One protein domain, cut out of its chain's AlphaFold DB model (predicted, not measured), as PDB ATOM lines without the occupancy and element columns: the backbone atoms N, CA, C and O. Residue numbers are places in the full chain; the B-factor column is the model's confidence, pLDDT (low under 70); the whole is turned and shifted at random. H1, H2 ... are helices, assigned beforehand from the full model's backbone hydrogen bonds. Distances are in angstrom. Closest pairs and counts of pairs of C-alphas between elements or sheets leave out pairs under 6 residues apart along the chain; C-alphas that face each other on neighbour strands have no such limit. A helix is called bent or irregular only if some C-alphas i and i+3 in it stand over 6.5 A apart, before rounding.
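This is residues 194 to 306 of the 497 residues of the protein "Hypothetical protein" of Leptocylindrus danicus (UniProt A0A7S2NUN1). Four helices make a bundle of nearly aligned rods: H1 and H3 pack side by side in the middle, with H2 and H4 on opposite sides of that pair. H1, H3 and H4 run one way and H2 runs back against them; the link 269 to 281 returns along the bundle between H3 and H4. The printed part has 113 residues with four named helices, H1 to H4 in chain order, and no named strand; its class is all helix. It is compact, with a radius of gyration of the C-alphas of 13.5 A and spans of 42 by 29 by 24 A.

Find C-alpha 194 at (30.901, 13.488, 28.382); from there H1 runs to residue 210, 23.9 A. H2, residues 213 to 234, covers 30.1 A, with a kink of 44 degrees near residue 228; it is only just irregular, C-alphas 225 and 228 being 6.9 A apart. H3, residues 250 to 268, covers 26.5 A. H4, residues 282 to 297, is also only just irregular, C-alphas 283 and 286 being 6.7 A apart; it ends with C-alpha 297 at (34.655, -9.553, 31.960).

Look first at the hubs, H1 and H3: they touch at Leu 197 and Phe 255, closest C-alphas 7.1 A, a shallow tilt of 10 degrees, the same way. H1 and H2 form a helical hairpin, closest C-alphas Ala 207 and Ile 216 at 6.1 A. H2 and H3 form another, closest at Ser 220 and Val 259, 5.4 A. H4 touches H1 with residues 291 to 295 alone, closest C-alphas Lys 205 and Leu 295 at 6.8 A, and H3 with 283 to 288 alone, closest Phe 254 and Tyr 284 at 6.4 A. H2 and H4 are apart. Every O i to N i+4 pair is within hydrogen-bond range in H1 and H3, 16 of 18 in H2 and 10 of 12 in H4.

The farthest C-alphas, of Gly 237 and Trp 306, are 43.4 A apart. The printed part has no cut; H2 to H3 and H3 to H4 are long links. Mean pLDDT of the printed part is 79.7, with residues 240 to 241, 298 to 299, 301 and 304 to 306 under 70.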
ATOM      1  N   THR A 194      30.099  14.683  28.141       78.81
ATOM      2  CA  THR A 194      30.901  13.488  28.382       78.81
ATOM      3  C   THR A 194      30.645  12.885  29.768       78.81
ATOM      4  O   THR A 194      30.594  11.665  29.908       78.81
ATOM      5  N   ARG A 195      30.444  13.718  30.801       77.56
ATOM      6  CA  ARG A 195      30.124  13.236  32.153       77.56
ATOM      7  C   ARG A 195      28.716  12.657  32.217       77.56
ATOM      8  O   ARG A 195      28.536  11.579  32.773       77.56
ATOM      9  N   GLN A 196      27.753  13.296  31.559       81.62
ATOM     10  CA  GLN A 196      26.401  12.755  31.459       81.62
ATOM     11  C   GLN A 196      26.367  11.417  30.704       81.62
ATOM     12  O   GLN A 196      25.773  10.457  31.187       81.62
ATOM     13  N   LEU A 197      27.070  11.301  29.574       85.44
ATOM     14  CA  LEU A 197      27.177  10.046  28.819       85.44
ATOM     15  C   LEU A 197      27.860   8.929  29.618       85.44
ATOM     16  O   LEU A 197      27.504   7.763  29.464       85.44
ATOM     17  N   ASN A 198      28.797   9.263  30.504       81.50
ATOM     18  CA  ASN A 198      29.393   8.301  31.429       81.50
ATOM     19  C   ASN A 198      28.399   7.782  32.465       81.50
ATOM     20  O   ASN A 198      28.350   6.578  32.717       81.50
ATOM     21  N   VAL A 199      27.602   8.674  33.055       81.00
ATOM     22  CA  VAL A 199      26.539   8.289  33.990       81.00
ATOM     23  C   VAL A 199      25.549   7.360  33.288       81.00
ATOM     24  O   VAL A 199      25.261   6.279  33.796       81.00
ATOM     25  N   LEU A 200      25.122   7.717  32.075       84.94
ATOM     26  CA  LEU A 200      24.234   6.886  31.260       84.94
ATOM     27  C   LEU A 200      24.871   5.537  30.905       84.94
ATOM     28  O   LEU A 200      24.249   4.500  31.107       84.94
ATOM     29  N   SER A 201      26.130   5.519  30.467       86.38
ATOM     30  CA  SER A 201      26.884   4.289  30.188       86.38
ATOM     31  C   SER A 201      26.981   3.381  31.421       86.38
ATOM     32  O   SER A 201      26.824   2.166  31.317       86.38
ATOM     33  N   ASN A 202      27.147   3.953  32.617       80.62
ATOM     34  CA  ASN A 202      27.144   3.201  33.872       80.62
ATOM     35  C   ASN A 202      25.757   2.650  34.232       80.62
ATOM     36  O   ASN A 202      25.669   1.527  34.732       80.62
ATOM     37  N   ILE A 203      24.684   3.401  33.974       81.44
ATOM     38  CA  ILE A 203      23.302   2.931  34.160       81.44
ATOM     39  C   ILE A 203      23.022   1.763  33.209       81.44
ATOM     40  O   ILE A 203      22.605   0.698  33.660       81.44
ATOM     41  N   VAL A 204      23.357   1.916  31.925       85.88
ATOM     42  CA  VAL A 204      23.253   0.863  30.901       85.88
ATOM     43  C   VAL A 204      24.067  -0.362  31.302       85.88
ATOM     44  O   VAL A 204      23.562  -1.481  31.273       85.88
ATOM     45  N   LYS A 205      25.309  -0.167  31.761       82.62
ATOM     46  CA  LYS A 205      26.161  -1.250  32.257       82.62
ATOM     47  C   LYS A 205      25.500  -2.003  33.409       82.62
ATOM     48  O   LYS A 205      25.528  -3.228  33.428       82.62
ATOM     49  N   ARG A 206      24.918  -1.296  34.381       74.06
ATOM     50  CA  ARG A 206      24.231  -1.917  35.525       74.06
ATOM     51  C   ARG A 206      22.984  -2.677  35.087       74.06
ATOM     52  O   ARG A 206      22.820  -3.810  35.525       74.06
ATOM     53  N   ALA A 207      22.178  -2.103  34.199       79.69
ATOM     54  CA  ALA A 207      21.003  -2.769  33.643       79.69
ATOM     55  C   ALA A 207      21.386  -4.047  32.879       79.69
ATOM     56  O   ALA A 207      20.782  -5.089  33.082       79.69
ATOM     57  N   LEU A 208      22.461  -4.020  32.089       80.19
ATOM     58  CA  LEU A 208      22.942  -5.200  31.362       80.19
ATOM     59  C   LEU A 208      23.660  -6.234  32.247       80.19
ATOM     60  O   LEU A 208      23.815  -7.384  31.842       80.19
ATOM     61  N   LEU A 209      24.144  -5.862  33.431       72.69
ATOM     62  CA  LEU A 209      24.758  -6.816  34.365       72.69
ATOM     63  C   LEU A 209      23.747  -7.432  35.326       72.69
ATOM     64  O   LEU A 209      23.905  -8.588  35.713       72.69
ATOM     65  N   PHE A 210      22.759  -6.652  35.753       73.44
ATOM     66  CA  PHE A 210      21.920  -6.989  36.901       73.44
ATOM     67  C   PHE A 210      20.425  -6.865  36.630       73.44
ATOM     68  O   PHE A 210      19.646  -7.394  37.418       73.44
ATOM     69  N   GLY A 211      20.038  -6.179  35.557       72.75
ATOM     70  CA  GLY A 211      18.643  -5.952  35.219       72.75
ATOM     71  C   GLY A 211      18.020  -7.100  34.434       72.75
ATOM     72  O   GLY A 211      18.693  -7.857  33.727       72.75
ATOM     73  N   GLY A 212      16.705  -7.239  34.586       71.94
ATOM     74  CA  GLY A 212      15.890  -8.166  33.799       71.94
ATOM     75  C   GLY A 212      15.461  -7.576  32.452       71.94
ATOM     76  O   GLY A 212      15.593  -6.373  32.221       71.94
ATOM     77  N   ASP A 213      14.866  -8.409  31.596       76.69
ATOM     78  CA  ASP A 213      14.361  -8.015  30.269       76.69
ATOM     79  C   ASP A 213      13.451  -6.775  30.329       76.69
ATOM     80  O   ASP A 213      13.544  -5.879  29.494       76.69
ATOM     81  N   GLN A 214      12.606  -6.688  31.363       74.94
ATOM     82  CA  GLN A 214      11.691  -5.565  31.564       74.94
ATOM     83  C   GLN A 214      12.421  -4.260  31.912       74.94
ATOM     84  O   GLN A 214      12.030  -3.199  31.435       74.94
ATOM     85  N   GLU A 215      13.493  -4.315  32.706       77.94
ATOM     86  CA  GLU A 215      14.283  -3.126  33.051       77.94
ATOM     87  C   GLU A 215      15.086  -2.624  31.852       77.94
ATOM     88  O   GLU A 215      15.182  -1.419  31.633       77.94
ATOM     89  N   ILE A 216      15.621  -3.542  31.041       83.69
ATOM     90  CA  ILE A 216      16.331  -3.214  29.799       83.69
ATOM     91  C   ILE A 216      15.381  -2.555  28.799       83.69
ATOM     92  O   ILE A 216      15.742  -1.536  28.207       83.69
ATOM     93  N   LEU A 217      14.167  -3.096  28.641       84.44
ATOM     94  CA  LEU A 217      13.149  -2.516  27.769       84.44
ATOM     95  C   LEU A 217      12.772  -1.106  28.227       84.44
ATOM     96  O   LEU A 217      12.910  -0.163  27.448       84.44
ATOM     97  N   VAL A 218      12.378  -0.954  29.496       83.12
ATOM     98  CA  VAL A 218      11.981   0.343  30.066       83.12
ATOM     99  C   VAL A 218      13.118   1.352  29.955       83.12
ATOM    100  O   VAL A 218      12.885   2.492  29.556       83.12
ATOM    101  N   LEU A 219      14.360   0.947  30.238       85.81
ATOM    102  CA  LEU A 219      15.518   1.823  30.089       85.81
ATOM    103  C   LEU A 219      15.728   2.228  28.625       85.81
ATOM    104  O   LEU A 219      15.993   3.394  28.355       85.81
ATOM    105  N   SER A 220      15.584   1.302  27.676       87.19
ATOM    106  CA  SER A 220      15.736   1.611  26.250       87.19
ATOM    107  C   SER A 220      14.666   2.581  25.735       87.19
ATOM    108  O   SER A 220      14.988   3.487  24.968       87.19
ATOM    109  N   GLU A 221      13.417   2.441  26.186       85.94
ATOM    110  CA  GLU A 221      12.312   3.344  25.841       85.94
ATOM    111  C   GLU A 221      12.484   4.714  26.494       85.94
ATOM    112  O   GLU A 221      12.305   5.738  25.837       85.94
ATOM    113  N   THR A 222      12.905   4.736  27.762       85.00
ATOM    114  CA  THR A 222      13.163   5.980  28.500       85.00
ATOM    115  C   THR A 222      14.302   6.762  27.854       85.00
ATOM    116  O   THR A 222      14.164   7.958  27.626       85.00
ATOM    117  N   LEU A 223      15.404   6.098  27.485       86.00
ATOM    118  CA  LEU A 223      16.516   6.757  26.798       86.00
ATOM    119  C   LEU A 223      16.124   7.253  25.399       86.00
ATOM    120  O   LEU A 223      16.565   8.323  24.993       86.00
ATOM    121  N   GLU A 224      15.280   6.534  24.656       87.06
ATOM    122  CA  GLU A 224      14.791   7.040  23.367       87.06
ATOM    123  C   GLU A 224      13.899   8.278  23.542       87.06
ATOM    124  O   GLU A 224      14.070   9.257  22.817       87.06
ATOM    125  N   ALA A 225      12.989   8.273  24.522       85.19
ATOM    126  CA  ALA A 225      12.153   9.434  24.831       85.19
ATOM    127  C   ALA A 225      13.000  10.651  25.250       85.19
ATOM    128  O   ALA A 225      12.725  11.785  24.854       85.19
ATOM    129  N   ASP A 226      14.084  10.395  25.980       84.38
ATOM    130  CA  ASP A 226      15.023  11.401  26.469       84.38
ATOM    131  C   ASP A 226      15.991  11.917  25.385       84.38
ATOM    132  O   ASP A 226      16.658  12.938  25.574       84.38
ATOM    133  N   LYS A 227      16.049  11.286  24.206       84.81
ATOM    134  CA  LYS A 227      16.946  11.686  23.109       84.81
ATOM    135  C   LYS A 227      16.748  13.141  22.681       84.81
ATOM    136  O   LYS A 227      17.728  13.862  22.483       84.81
ATOM    137  N   ALA A 228      15.498  13.590  22.556       82.69
ATOM    138  CA  ALA A 228      15.187  14.959  22.143       82.69
ATOM    139  C   ALA A 228      15.694  15.989  23.169       82.69
ATOM    140  O   ALA A 228      16.330  16.976  22.795       82.69
ATOM    141  N   ALA A 229      15.496  15.706  24.459       82.38
ATOM    142  CA  ALA A 229      15.996  16.530  25.555       82.38
ATOM    143  C   ALA A 229      17.536  16.564  25.596       82.38
ATOM    144  O   ALA A 229      18.135  17.624  25.793       82.38
ATOM    145  N   PHE A 230      18.197  15.429  25.336       84.44
ATOM    146  CA  PHE A 230      19.659  15.355  25.251       84.44
ATOM    147  C   PHE A 230      20.219  16.228  24.116       84.44
ATOM    148  O   PHE A 230      21.167  16.990  24.329       84.44
ATOM    149  N   ILE A 231      19.619  16.149  22.921       84.50
ATOM    150  CA  ILE A 231      20.019  16.955  21.757       84.50
ATOM    151  C   ILE A 231      19.794  18.439  22.038       84.50
ATOM    152  O   ILE A 231      20.699  19.238  21.815       84.50
ATOM    153  N   GLN A 232      18.632  18.814  22.575       82.81
ATOM    154  CA  GLN A 232      18.314  20.210  22.878       82.81
ATOM    155  C   GLN A 232      19.295  20.821  23.890       82.81
ATOM    156  O   GLN A 232      19.666  21.988  23.755       82.81
ATOM    157  N   ARG A 233      19.744  20.031  24.874       82.50
ATOM    158  CA  ARG A 233      20.680  20.472  25.913       82.50
ATOM    159  C   ARG A 233      22.104  20.686  25.394       82.50
ATOM    160  O   ARG A 233      22.723  21.685  25.748       82.50
ATOM    161  N   TRP A 234      22.644  19.757  24.603       84.44
ATOM    162  CA  TRP A 234      24.060  19.797  24.189       84.44
ATOM    163  C   TRP A 234      24.295  20.328  22.776       84.44
ATOM    164  O   TRP A 234      25.401  20.770  22.471       84.44
ATOM    165  N   TYR A 235      23.267  20.315  21.933       84.06
ATOM    166  CA  TYR A 235      23.302  20.782  20.550       84.06
ATOM    167  C   TYR A 235      22.107  21.711  20.258       84.06
ATOM    168  O   TYR A 235      21.261  21.396  19.408       84.06
ATOM    169  N   PRO A 236      22.009  22.864  20.950       81.69
ATOM    170  CA  PRO A 236      20.896  23.786  20.765       81.69
ATOM    171  C   PRO A 236      20.831  24.280  19.311       81.69
ATOM    172  O   PRO A 236      21.843  24.658  18.724       81.69
ATOM    173  N   GLY A 237      19.630  24.277  18.726       73.12
ATOM    174  CA  GLY A 237      19.386  24.767  17.361       73.12
ATOM    175  C   GLY A 237      19.638  23.758  16.234       73.12
ATOM    176  O   GLY A 237      19.498  24.117  15.067       73.12
ATOM    177  N   THR A 238      19.973  22.507  16.554       76.38
ATOM    178  CA  THR A 238      20.092  21.425  15.559       76.38
ATOM    179  C   THR A 238      18.783  20.645  15.412       76.38
ATOM    180  O   THR A 238      17.993  20.570  16.353       76.38
ATOM    181  N   SER A 239      18.523  20.071  14.230       73.38
ATOM    182  CA  SER A 239      17.332  19.242  14.019       73.38
ATOM    183  C   SER A 239      17.394  17.962  14.863       73.38
ATOM    184  O   SER A 239      18.455  17.361  15.075       73.38
ATOM    185  N   TYR A 240      16.230  17.560  15.373       67.31
ATOM    186  CA  TYR A 240      16.047  16.331  16.149       67.31
ATOM    187  C   TYR A 240      15.816  15.104  15.253       67.31
ATOM    188  O   TYR A 240      16.040  13.981  15.695       67.31
ATOM    189  N   ASP A 241      15.407  15.328  14.002       65.56
ATOM    190  CA  ASP A 241      14.994  14.306  13.038       65.56
ATOM    191  C   ASP A 241      16.105  14.042  12.009       65.56
ATOM    192  O   ASP A 241      15.985  14.344  10.822       65.56
ATOM    193  N   VAL A 242      17.260  13.593  12.502       71.44
ATOM    194  CA  VAL A 242      18.363  13.098  11.665       71.44
ATOM    195  C   VAL A 242      18.351  11.579  11.754       71.44
ATOM    196  O   VAL A 242      18.223  11.034  12.856       71.44
ATOM    197  N   ASP A 243      18.475  10.901  10.610       74.19
ATOM    198  CA  ASP A 243      18.533   9.444  10.598       74.19
ATOM    199  C   ASP A 243      19.711   8.944  11.446       74.19
ATOM    200  O   ASP A 243      20.814   9.496  11.434       74.19
ATOM    201  N   VAL A 244      19.473   7.871  12.196       73.38
ATOM    202  CA  VAL A 244      20.416   7.311  13.171       73.38
ATOM    203  C   VAL A 244      21.710   6.849  12.492       73.38
ATOM    204  O   VAL A 244      22.763   6.826  13.132       73.38
ATOM    205  N   THR A 245      21.644   6.509  11.202       71.56
ATOM    206  CA  THR A 245      22.787   6.047  10.403       71.56
ATOM    207  C   THR A 245      23.623   7.180   9.798       71.56
ATOM    208  O   THR A 245      24.813   6.985   9.553       71.56
ATOM    209  N   GLU A 246      23.042   8.370   9.627       76.69
ATOM    210  CA  GLU A 246      23.701   9.564   9.070       76.69
ATOM    211  C   GLU A 246      24.114  10.573  10.155       76.69
ATOM    212  O   GLU A 246      24.689  11.627   9.872       76.69
ATOM    213  N   GLU A 247      23.834  10.251  11.419       79.94
ATOM    214  CA  GLU A 247      24.147  11.091  12.564       79.94
ATOM    215  C   GLU A 247      25.655  11.354  12.652       79.94
ATOM    216  O   GLU A 247      26.450  10.435  12.840       79.94
ATOM    217  N   SER A 248      26.055  12.622  12.559       78.44
ATOM    218  CA  SER A 248      27.462  13.046  12.603       78.44
ATOM    219  C   SER A 248      27.892  13.559  13.979       78.44
ATOM    220  O   SER A 248      29.089  13.695  14.239       78.44
ATOM    221  N   ARG A 249      26.939  13.830  14.886       83.88
ATOM    222  CA  ARG A 249      27.210  14.398  16.215       83.88
ATOM    223  C   ARG A 249      27.813  13.334  17.154       83.88
ATOM    224  O   ARG A 249      27.104  12.397  17.528       83.88
ATOM    225  N   PRO A 250      29.058  13.501  17.643       81.31
ATOM    226  CA  PRO A 250      29.762  12.500  18.458       81.31
ATOM    227  C   PRO A 250      29.001  11.999  19.695       81.31
ATOM    228  O   PRO A 250      28.956  10.801  19.967       81.31
ATOM    229  N   GLY A 251      28.388  12.913  20.459       82.81
ATOM    230  CA  GLY A 251      27.658  12.548  21.676       82.81
ATOM    231  C   GLY A 251      26.361  11.794  21.388       82.81
ATOM    232  O   GLY A 251      26.011  10.866  22.115       82.81
ATOM    233  N   VAL A 252      25.681  12.153  20.295       85.00
ATOM    234  CA  VAL A 252      24.430  11.516  19.863       85.00
ATOM    235  C   VAL A 252      24.712  10.144  19.247       85.00
ATOM    236  O   VAL A 252      23.979   9.201  19.525       85.00
ATOM    237  N   GLN A 253      25.814   9.984  18.507       86.50
ATOM    238  CA  GLN A 253      26.282   8.682  18.012       86.50
ATOM    239  C   GLN A 253      26.513   7.684  19.152       86.50
ATOM    240  O   GLN A 253      26.037   6.549  19.095       86.50
ATOM    241  N   PHE A 254      27.222   8.096  20.210       87.00
ATOM    242  CA  PHE A 254      27.453   7.234  21.371       87.00
ATOM    243  C   PHE A 254      26.144   6.917  22.107       87.00
ATOM    244  O   PHE A 254      25.893   5.762  22.439       87.00
ATOM    245  N   PHE A 255      25.281   7.919  22.302       88.69
ATOM    246  CA  PHE A 255      23.964   7.739  22.912       88.69
ATOM    247  C   PHE A 255      23.089   6.746  22.128       88.69
ATOM    248  O   PHE A 255      22.565   5.796  22.707       88.69
ATOM    249  N   ASN A 256      22.999   6.899  20.803       88.94
ATOM    250  CA  ASN A 256      22.252   5.996  19.927       88.94
ATOM    251  C   ASN A 256      22.807   4.562  19.991       88.94
ATOM    252  O   ASN A 256      22.029   3.613  20.031       88.94
ATOM    253  N   ASN A 257      24.133   4.391  20.063       89.12
ATOM    254  CA  ASN A 257      24.752   3.074  20.244       89.12
ATOM    255  C   ASN A 257      24.366   2.421  21.585       89.12
ATOM    256  O   ASN A 257      24.134   1.214  21.619       89.12
ATOM    257  N   LEU A 258      24.245   3.186  22.679       88.88
ATOM    258  CA  LEU A 258      23.778   2.660  23.972       88.88
ATOM    259  C   LEU A 258      22.315   2.195  23.914       88.88
ATOM    260  O   LEU A 258      21.996   1.107  24.396       88.88
ATOM    261  N   VAL A 259      21.436   2.995  23.301       89.50
ATOM    262  CA  VAL A 259      20.017   2.643  23.116       89.50
ATOM    263  C   VAL A 259      19.880   1.404  22.234       89.50
ATOM    264  O   VAL A 259      19.145   0.473  22.569       89.50
ATOM    265  N   PHE A 260      20.630   1.355  21.133       88.94
ATOM    266  CA  PHE A 260      20.618   0.220  20.218       88.94
ATOM    267  C   PHE A 260      21.137  -1.054  20.888       88.94
ATOM    268  O   PHE A 260      20.541  -2.116  20.715       88.94
ATOM    269  N   LEU A 261      22.197  -0.957  21.697       88.50
ATOM    270  CA  LEU A 261      22.724  -2.084  22.463       88.50
ATOM    271  C   LEU A 261      21.656  -2.674  23.396       88.50
ATOM    272  O   LEU A 261      21.455  -3.885  23.391       88.50
ATOM    273  N   LEU A 262      20.932  -1.837  24.148       87.56
ATOM    274  CA  LEU A 262      19.840  -2.297  25.016       87.56
ATOM    275  C   LEU A 262      18.713  -2.970  24.222       87.56
ATOM    276  O   LEU A 262      18.263  -4.051  24.602       87.56
ATOM    277  N   ARG A 263      18.288  -2.374  23.101       88.50
ATOM    278  CA  ARG A 263      17.241  -2.953  22.242       88.50
ATOM    279  C   ARG A 263      17.651  -4.299  21.665       88.50
ATOM    280  O   ARG A 263      16.857  -5.232  21.714       88.50
ATOM    281  N   LYS A 264      18.884  -4.407  21.169       85.62
ATOM    282  CA  LYS A 264      19.423  -5.657  20.624       85.62
ATOM    283  C   LYS A 264      19.533  -6.724  21.721       85.62
ATOM    284  O   LYS A 264      19.179  -7.874  21.481       85.62
ATOM    285  N   CYS A 265      19.919  -6.343  22.945       85.12
ATOM    286  CA  CYS A 265      19.948  -7.247  24.100       85.12
ATOM    287  C   CYS A 265      18.545  -7.758  24.448       85.12
ATOM    288  O   CYS A 265      18.392  -8.943  24.726       85.12
ATOM    289  N   TYR A 266      17.532  -6.891  24.392       85.88
ATOM    290  CA  TYR A 266      16.141  -7.271  24.633       85.88
ATOM    291  C   TYR A 266      15.577  -8.170  23.520       85.88
ATOM    292  O   TYR A 266      14.939  -9.179  23.807       85.88
ATOM    293  N   SER A 267      15.821  -7.842  22.247       83.44
ATOM    294  CA  SER A 267      15.250  -8.583  21.116       83.44
ATOM    295  C   SER A 267      15.922  -9.933  20.869       83.44
ATOM    296  O   SER A 267      15.251 -10.899  20.516       83.44
ATOM    297  N   GLU A 268      17.246 -10.003  21.013       79.81
ATOM    298  CA  GLU A 268      18.030 -11.207  20.711       79.81
ATOM    299  C   GLU A 268      18.321 -12.048  21.965       79.81
ATOM    300  O   GLU A 268      18.756 -13.195  21.847       79.81
ATOM    301  N   GLY A 269      18.112 -11.499  23.169       72.19
ATOM    302  CA  GLY A 269      18.385 -12.134  24.467       72.19
ATOM    303  C   GLY A 269      19.877 -12.318  24.782       72.19
ATOM    304  O   GLY A 269      20.284 -12.242  25.938       72.19
ATOM    305  N   SER A 270      20.719 -12.535  23.769       77.25
ATOM    306  CA  SER A 270      22.174 -12.546  23.903       77.25
ATOM    307  C   SER A 270      22.863 -12.059  22.629       77.25
ATOM    308  O   SER A 270      22.728 -12.676  21.571       77.25
ATOM    309  N   ILE A 271      23.668 -11.008  22.747       79.62
ATOM    310  CA  ILE A 271      24.466 -10.445  21.661       79.62
ATOM    311  C   ILE A 271      25.850 -11.093  21.655       79.62
ATOM    312  O   ILE A 271      26.503 -11.211  22.693       79.62
ATOM    313  N   SER A 272      26.319 -11.471  20.466       70.75
ATOM    314  CA  SER A 272      27.659 -12.046  20.261       70.75
ATOM    315  C   SER A 272      28.599 -11.212  19.382       70.75
ATOM    316  O   SER A 272      29.800 -11.498  19.273       70.75
ATOM    317  N   GLU A 273      28.060 -10.152  18.792       77.75
ATOM    318  CA  GLU A 273      28.780  -9.145  18.028       77.75
ATOM    319  C   GLU A 273      29.106  -7.963  18.942       77.75
ATOM    320  O   GLU A 273      28.213  -7.350  19.518       77.75
ATOM    321  N   LEU A 274      30.399  -7.704  19.140       75.31
ATOM    322  CA  LEU A 274      30.893  -6.709  20.101       75.31
ATOM    323  C   LEU A 274      31.206  -5.360  19.445       75.31
ATOM    324  O   LEU A 274      31.532  -4.403  20.141       75.31
ATOM    325  N   GLU A 275      31.156  -5.309  18.115       78.75
ATOM    326  CA  GLU A 275      31.409  -4.095  17.351       78.75
ATOM    327  C   GLU A 275      30.216  -3.135  17.473       78.75
ATOM    328  O   GLU A 275      29.076  -3.582  17.657       78.75
ATOM    329  N   PRO A 276      30.460  -1.813  17.438       79.62
ATOM    330  CA  PRO A 276      29.396  -0.825  17.513       79.62
ATOM    331  C   PRO A 276      28.461  -0.984  16.300       79.62
ATOM    332  O   PRO A 276      28.927  -0.934  15.162       79.62
ATOM    333  N   PRO A 277      27.149  -1.183  16.516       75.19
ATOM    334  CA  PRO A 277      26.189  -1.407  15.435       75.19
ATOM    335  C   PRO A 277      25.923  -0.151  14.595       75.19
ATOM    336  O   PRO A 277      25.417  -0.256  13.480       75.19
ATOM    337  N   LEU A 278      26.239   1.030  15.129       82.56
ATOM    338  CA  LEU A 278      26.055   2.319  14.475       82.56
ATOM    339  C   LEU A 278      27.393   3.063  14.389       82.56
ATOM    340  O   LEU A 278      28.245   2.883  15.267       82.56
ATOM    341  N   PRO A 279      27.580   3.931  13.376       79.69
ATOM    342  CA  PRO A 279      28.814   4.683  13.213       79.69
ATOM    343  C   PRO A 279      29.128   5.481  14.478       79.69
ATOM    344  O   PRO A 279      28.301   6.227  15.003       79.69
ATOM    345  N   ILE A 280      30.346   5.291  14.978       83.56
ATOM    346  CA  ILE A 280      30.853   5.954  16.172       83.56
ATOM    347  C   ILE A 280      32.153   6.669  15.826       83.56
ATOM    348  O   ILE A 280      33.037   6.115  15.168       83.56
ATOM    349  N   CYS A 281      32.284   7.915  16.260       81.69
ATOM    350  CA  CYS A 281      33.528   8.648  16.105       81.69
ATOM    351  C   CYS A 281      34.656   8.012  16.938       81.69
ATOM    352  O   CYS A 281      34.436   7.422  18.001       81.69
ATOM    353  N   ALA A 282      35.897   8.188  16.483       75.88
ATOM    354  CA  ALA A 282      37.071   7.583  17.113       75.88
ATOM    355  C   ALA A 282      37.235   7.954  18.603       75.88
ATOM    356  O   ALA A 282      37.762   7.157  19.378       75.88
ATOM    357  N   SER A 283      36.755   9.133  19.019       73.62
ATOM    358  CA  SER A 283      36.804   9.587  20.414       73.62
ATOM    359  C   SER A 283      35.906   8.776  21.357       73.62
ATOM    360  O   SER A 283      36.313   8.505  22.484       73.62
ATOM    361  N   TYR A 284      34.734   8.310  20.908       81.12
ATOM    362  CA  TYR A 284      33.832   7.484  21.726       81.12
ATOM    363  C   TYR A 284      33.947   5.978  21.444       81.12
ATOM    364  O   TYR A 284      33.498   5.176  22.264       81.12
ATOM    365  N   ALA A 285      34.599   5.575  20.346       80.38
ATOM    366  CA  ALA A 285      34.828   4.171  19.997       80.38
ATOM    367  C   ALA A 285      35.522   3.390  21.128       80.38
ATOM    368  O   ALA A 285      35.038   2.352  21.569       80.38
ATOM    369  N   ASN A 286      36.603   3.949  21.678       81.38
ATOM    370  CA  ASN A 286      37.365   3.331  22.768       81.38
ATOM    371  C   ASN A 286      36.517   3.190  24.052       81.38
ATOM    372  O   ASN A 286      36.619   2.223  24.805       81.38
ATOM    373  N   SER A 287      35.616   4.139  24.294       78.00
ATOM    374  CA  SER A 287      34.690   4.121  25.433       78.00
ATOM    375  C   SER A 287      33.648   3.016  25.299       78.00
ATOM    376  O   SER A 287      33.352   2.328  26.279       78.00
ATOM    377  N   TYR A 288      33.134   2.811  24.085       84.50
ATOM    378  CA  TYR A 288      32.229   1.712  23.768       84.50
ATOM    379  C   TYR A 288      32.930   0.351  23.903       84.50
ATOM    380  O   TYR A 288      32.418  -0.533  24.588       84.50
ATOM    381  N   GLU A 289      34.148   0.204  23.370       81.69
ATOM    382  CA  GLU A 289      34.952  -1.015  23.541       81.69
ATOM    383  C   GLU A 289      35.183  -1.347  25.019       81.69
ATOM    384  O   GLU A 289      35.015  -2.491  25.440       81.69
ATOM    385  N   ARG A 290      35.509  -0.344  25.845       78.88
ATOM    386  CA  ARG A 290      35.683  -0.528  27.294       78.88
ATOM    387  C   ARG A 290      34.382  -0.902  27.997       78.88
ATOM    388  O   ARG A 290      34.421  -1.692  28.942       78.88
ATOM    389  N   LEU A 291      33.243  -0.345  27.587       82.94
ATOM    390  CA  LEU A 291      31.934  -0.733  28.115       82.94
ATOM    391  C   LEU A 291      31.667  -2.215  27.828       82.94
ATOM    392  O   LEU A 291      31.403  -2.978  28.758       82.94
ATOM    393  N   VAL A 292      31.809  -2.629  26.570       83.00
ATOM    394  CA  VAL A 292      31.561  -4.007  26.132       83.00
ATOM    395  C   VAL A 292      32.557  -4.983  26.766       83.00
ATOM    396  O   VAL A 292      32.145  -6.015  27.292       83.00
ATOM    397  N   ALA A 293      33.848  -4.643  26.823       74.06
ATOM    398  CA  ALA A 293      34.867  -5.463  27.481       74.06
ATOM    399  C   ALA A 293      34.564  -5.673  28.971       74.06
ATOM    400  O   ALA A 293      34.656  -6.795  29.464       74.06
ATOM    401  N   ASN A 294      34.124  -4.625  29.673       74.38
ATOM    402  CA  ASN A 294      33.698  -4.742  31.066       74.38
ATOM    403  C   ASN A 294      32.452  -5.620  31.220       74.38
ATOM    404  O   ASN A 294      32.346  -6.352  32.199       74.38
ATOM    405  N   LEU A 295      31.494  -5.533  30.297       75.62
ATOM    406  CA  LEU A 295      30.286  -6.360  30.332       75.62
ATOM    407  C   LEU A 295      30.613  -7.841  30.123       75.62
ATOM    408  O   LEU A 295      30.039  -8.691  30.798       75.62
ATOM    409  N   VAL A 296      31.583  -8.140  29.258       74.69
ATOM    410  CA  VAL A 296      32.118  -9.492  29.059       74.69
ATOM    411  C   VAL A 296      32.882  -9.978  30.291       74.69
ATOM    412  O   VAL A 296      32.625 -11.079  30.772       74.69
ATOM    413  N   GLU A 297      33.814  -9.177  30.814       70.56
ATOM    414  CA  GLU A 297      34.655  -9.553  31.960       70.56
ATOM    415  C   GLU A 297      33.822  -9.796  33.225       70.56
ATOM    416  O   GLU A 297      34.090 -10.732  33.979       70.56
ATOM    417  N   LEU A 298      32.785  -8.983  33.432       68.06
ATOM    418  CA  LEU A 298      31.870  -9.096  34.566       68.06
ATOM    419  C   LEU A 298      30.738 -10.112  34.331       68.06
ATOM    420  O   LEU A 298      29.939 -10.337  35.238       68.06
ATOM    421  N   GLY A 299      30.688 -10.748  33.155       65.31
ATOM    422  CA  GLY A 299      29.787 -11.860  32.866       65.31
ATOM    423  C   GLY A 299      28.320 -11.466  32.696       65.31
ATOM    424  O   GLY A 299      27.450 -12.138  33.247       65.31
ATOM    425  N   SER A 300      28.034 -10.401  31.942       73.81
ATOM    426  CA  SER A 300      26.662 -10.050  31.548       73.81
ATOM    427  C   SER A 300      25.965 -11.243  30.883       73.81
ATOM    428  O   SER A 300      26.495 -11.844  29.950       73.81
ATOM    429  N   GLY A 301      24.747 -11.565  31.331       68.56
ATOM    430  CA  GLY A 301      23.927 -12.615  30.715       68.56
ATOM    431  C   GLY A 301      23.507 -12.304  29.272       68.56
ATOM    432  O   GLY A 301      23.206 -13.229  28.521       68.56
ATOM    433  N   TYR A 302      23.547 -11.025  28.882       76.88
ATOM    434  CA  TYR A 302      23.095 -10.527  27.581       76.88
ATOM    435  C   TYR A 302      24.231 -10.318  26.580       76.88
ATOM    436  O   TYR A 302      23.975 -10.227  25.384       76.88
ATOM    437  N   ILE A 303      25.486 -10.238  27.027       77.94
ATOM    438  CA  ILE A 303      26.637 -10.091  26.130       77.94
ATOM    439  C   ILE A 303      27.484 -11.341  26.251       77.94
ATOM    440  O   ILE A 303      28.246 -11.524  27.199       77.94
ATOM    441  N   ASN A 304      27.359 -12.201  25.247       69.94
ATOM    442  CA  ASN A 304      28.127 -13.422  25.163       69.94
ATOM    443  C   ASN A 304      29.004 -13.375  23.906       69.94
ATOM    444  O   ASN A 304      28.546 -13.732  22.820       69.94
ATOM    445  N   PRO A 305      30.288 -12.989  24.030       61.47
ATOM    446  CA  PRO A 305      31.192 -12.862  22.885       61.47
ATOM    447  C   PRO A 305      31.438 -14.213  22.195       61.47
ATOM    448  O   PRO A 305      31.994 -14.285  21.097       61.47
ATOM    449  N   TRP A 306      31.038 -15.299  22.854       58.16
ATOM    450  CA  TRP A 306      31.145 -16.661  22.393       58.16
ATOM    451  C   TRP A 306      29.878 -17.054  21.629       58.16
ATOM    452  O   TRP A 306      29.051 -17.826  22.115       58.16
TER     453      TRP A 306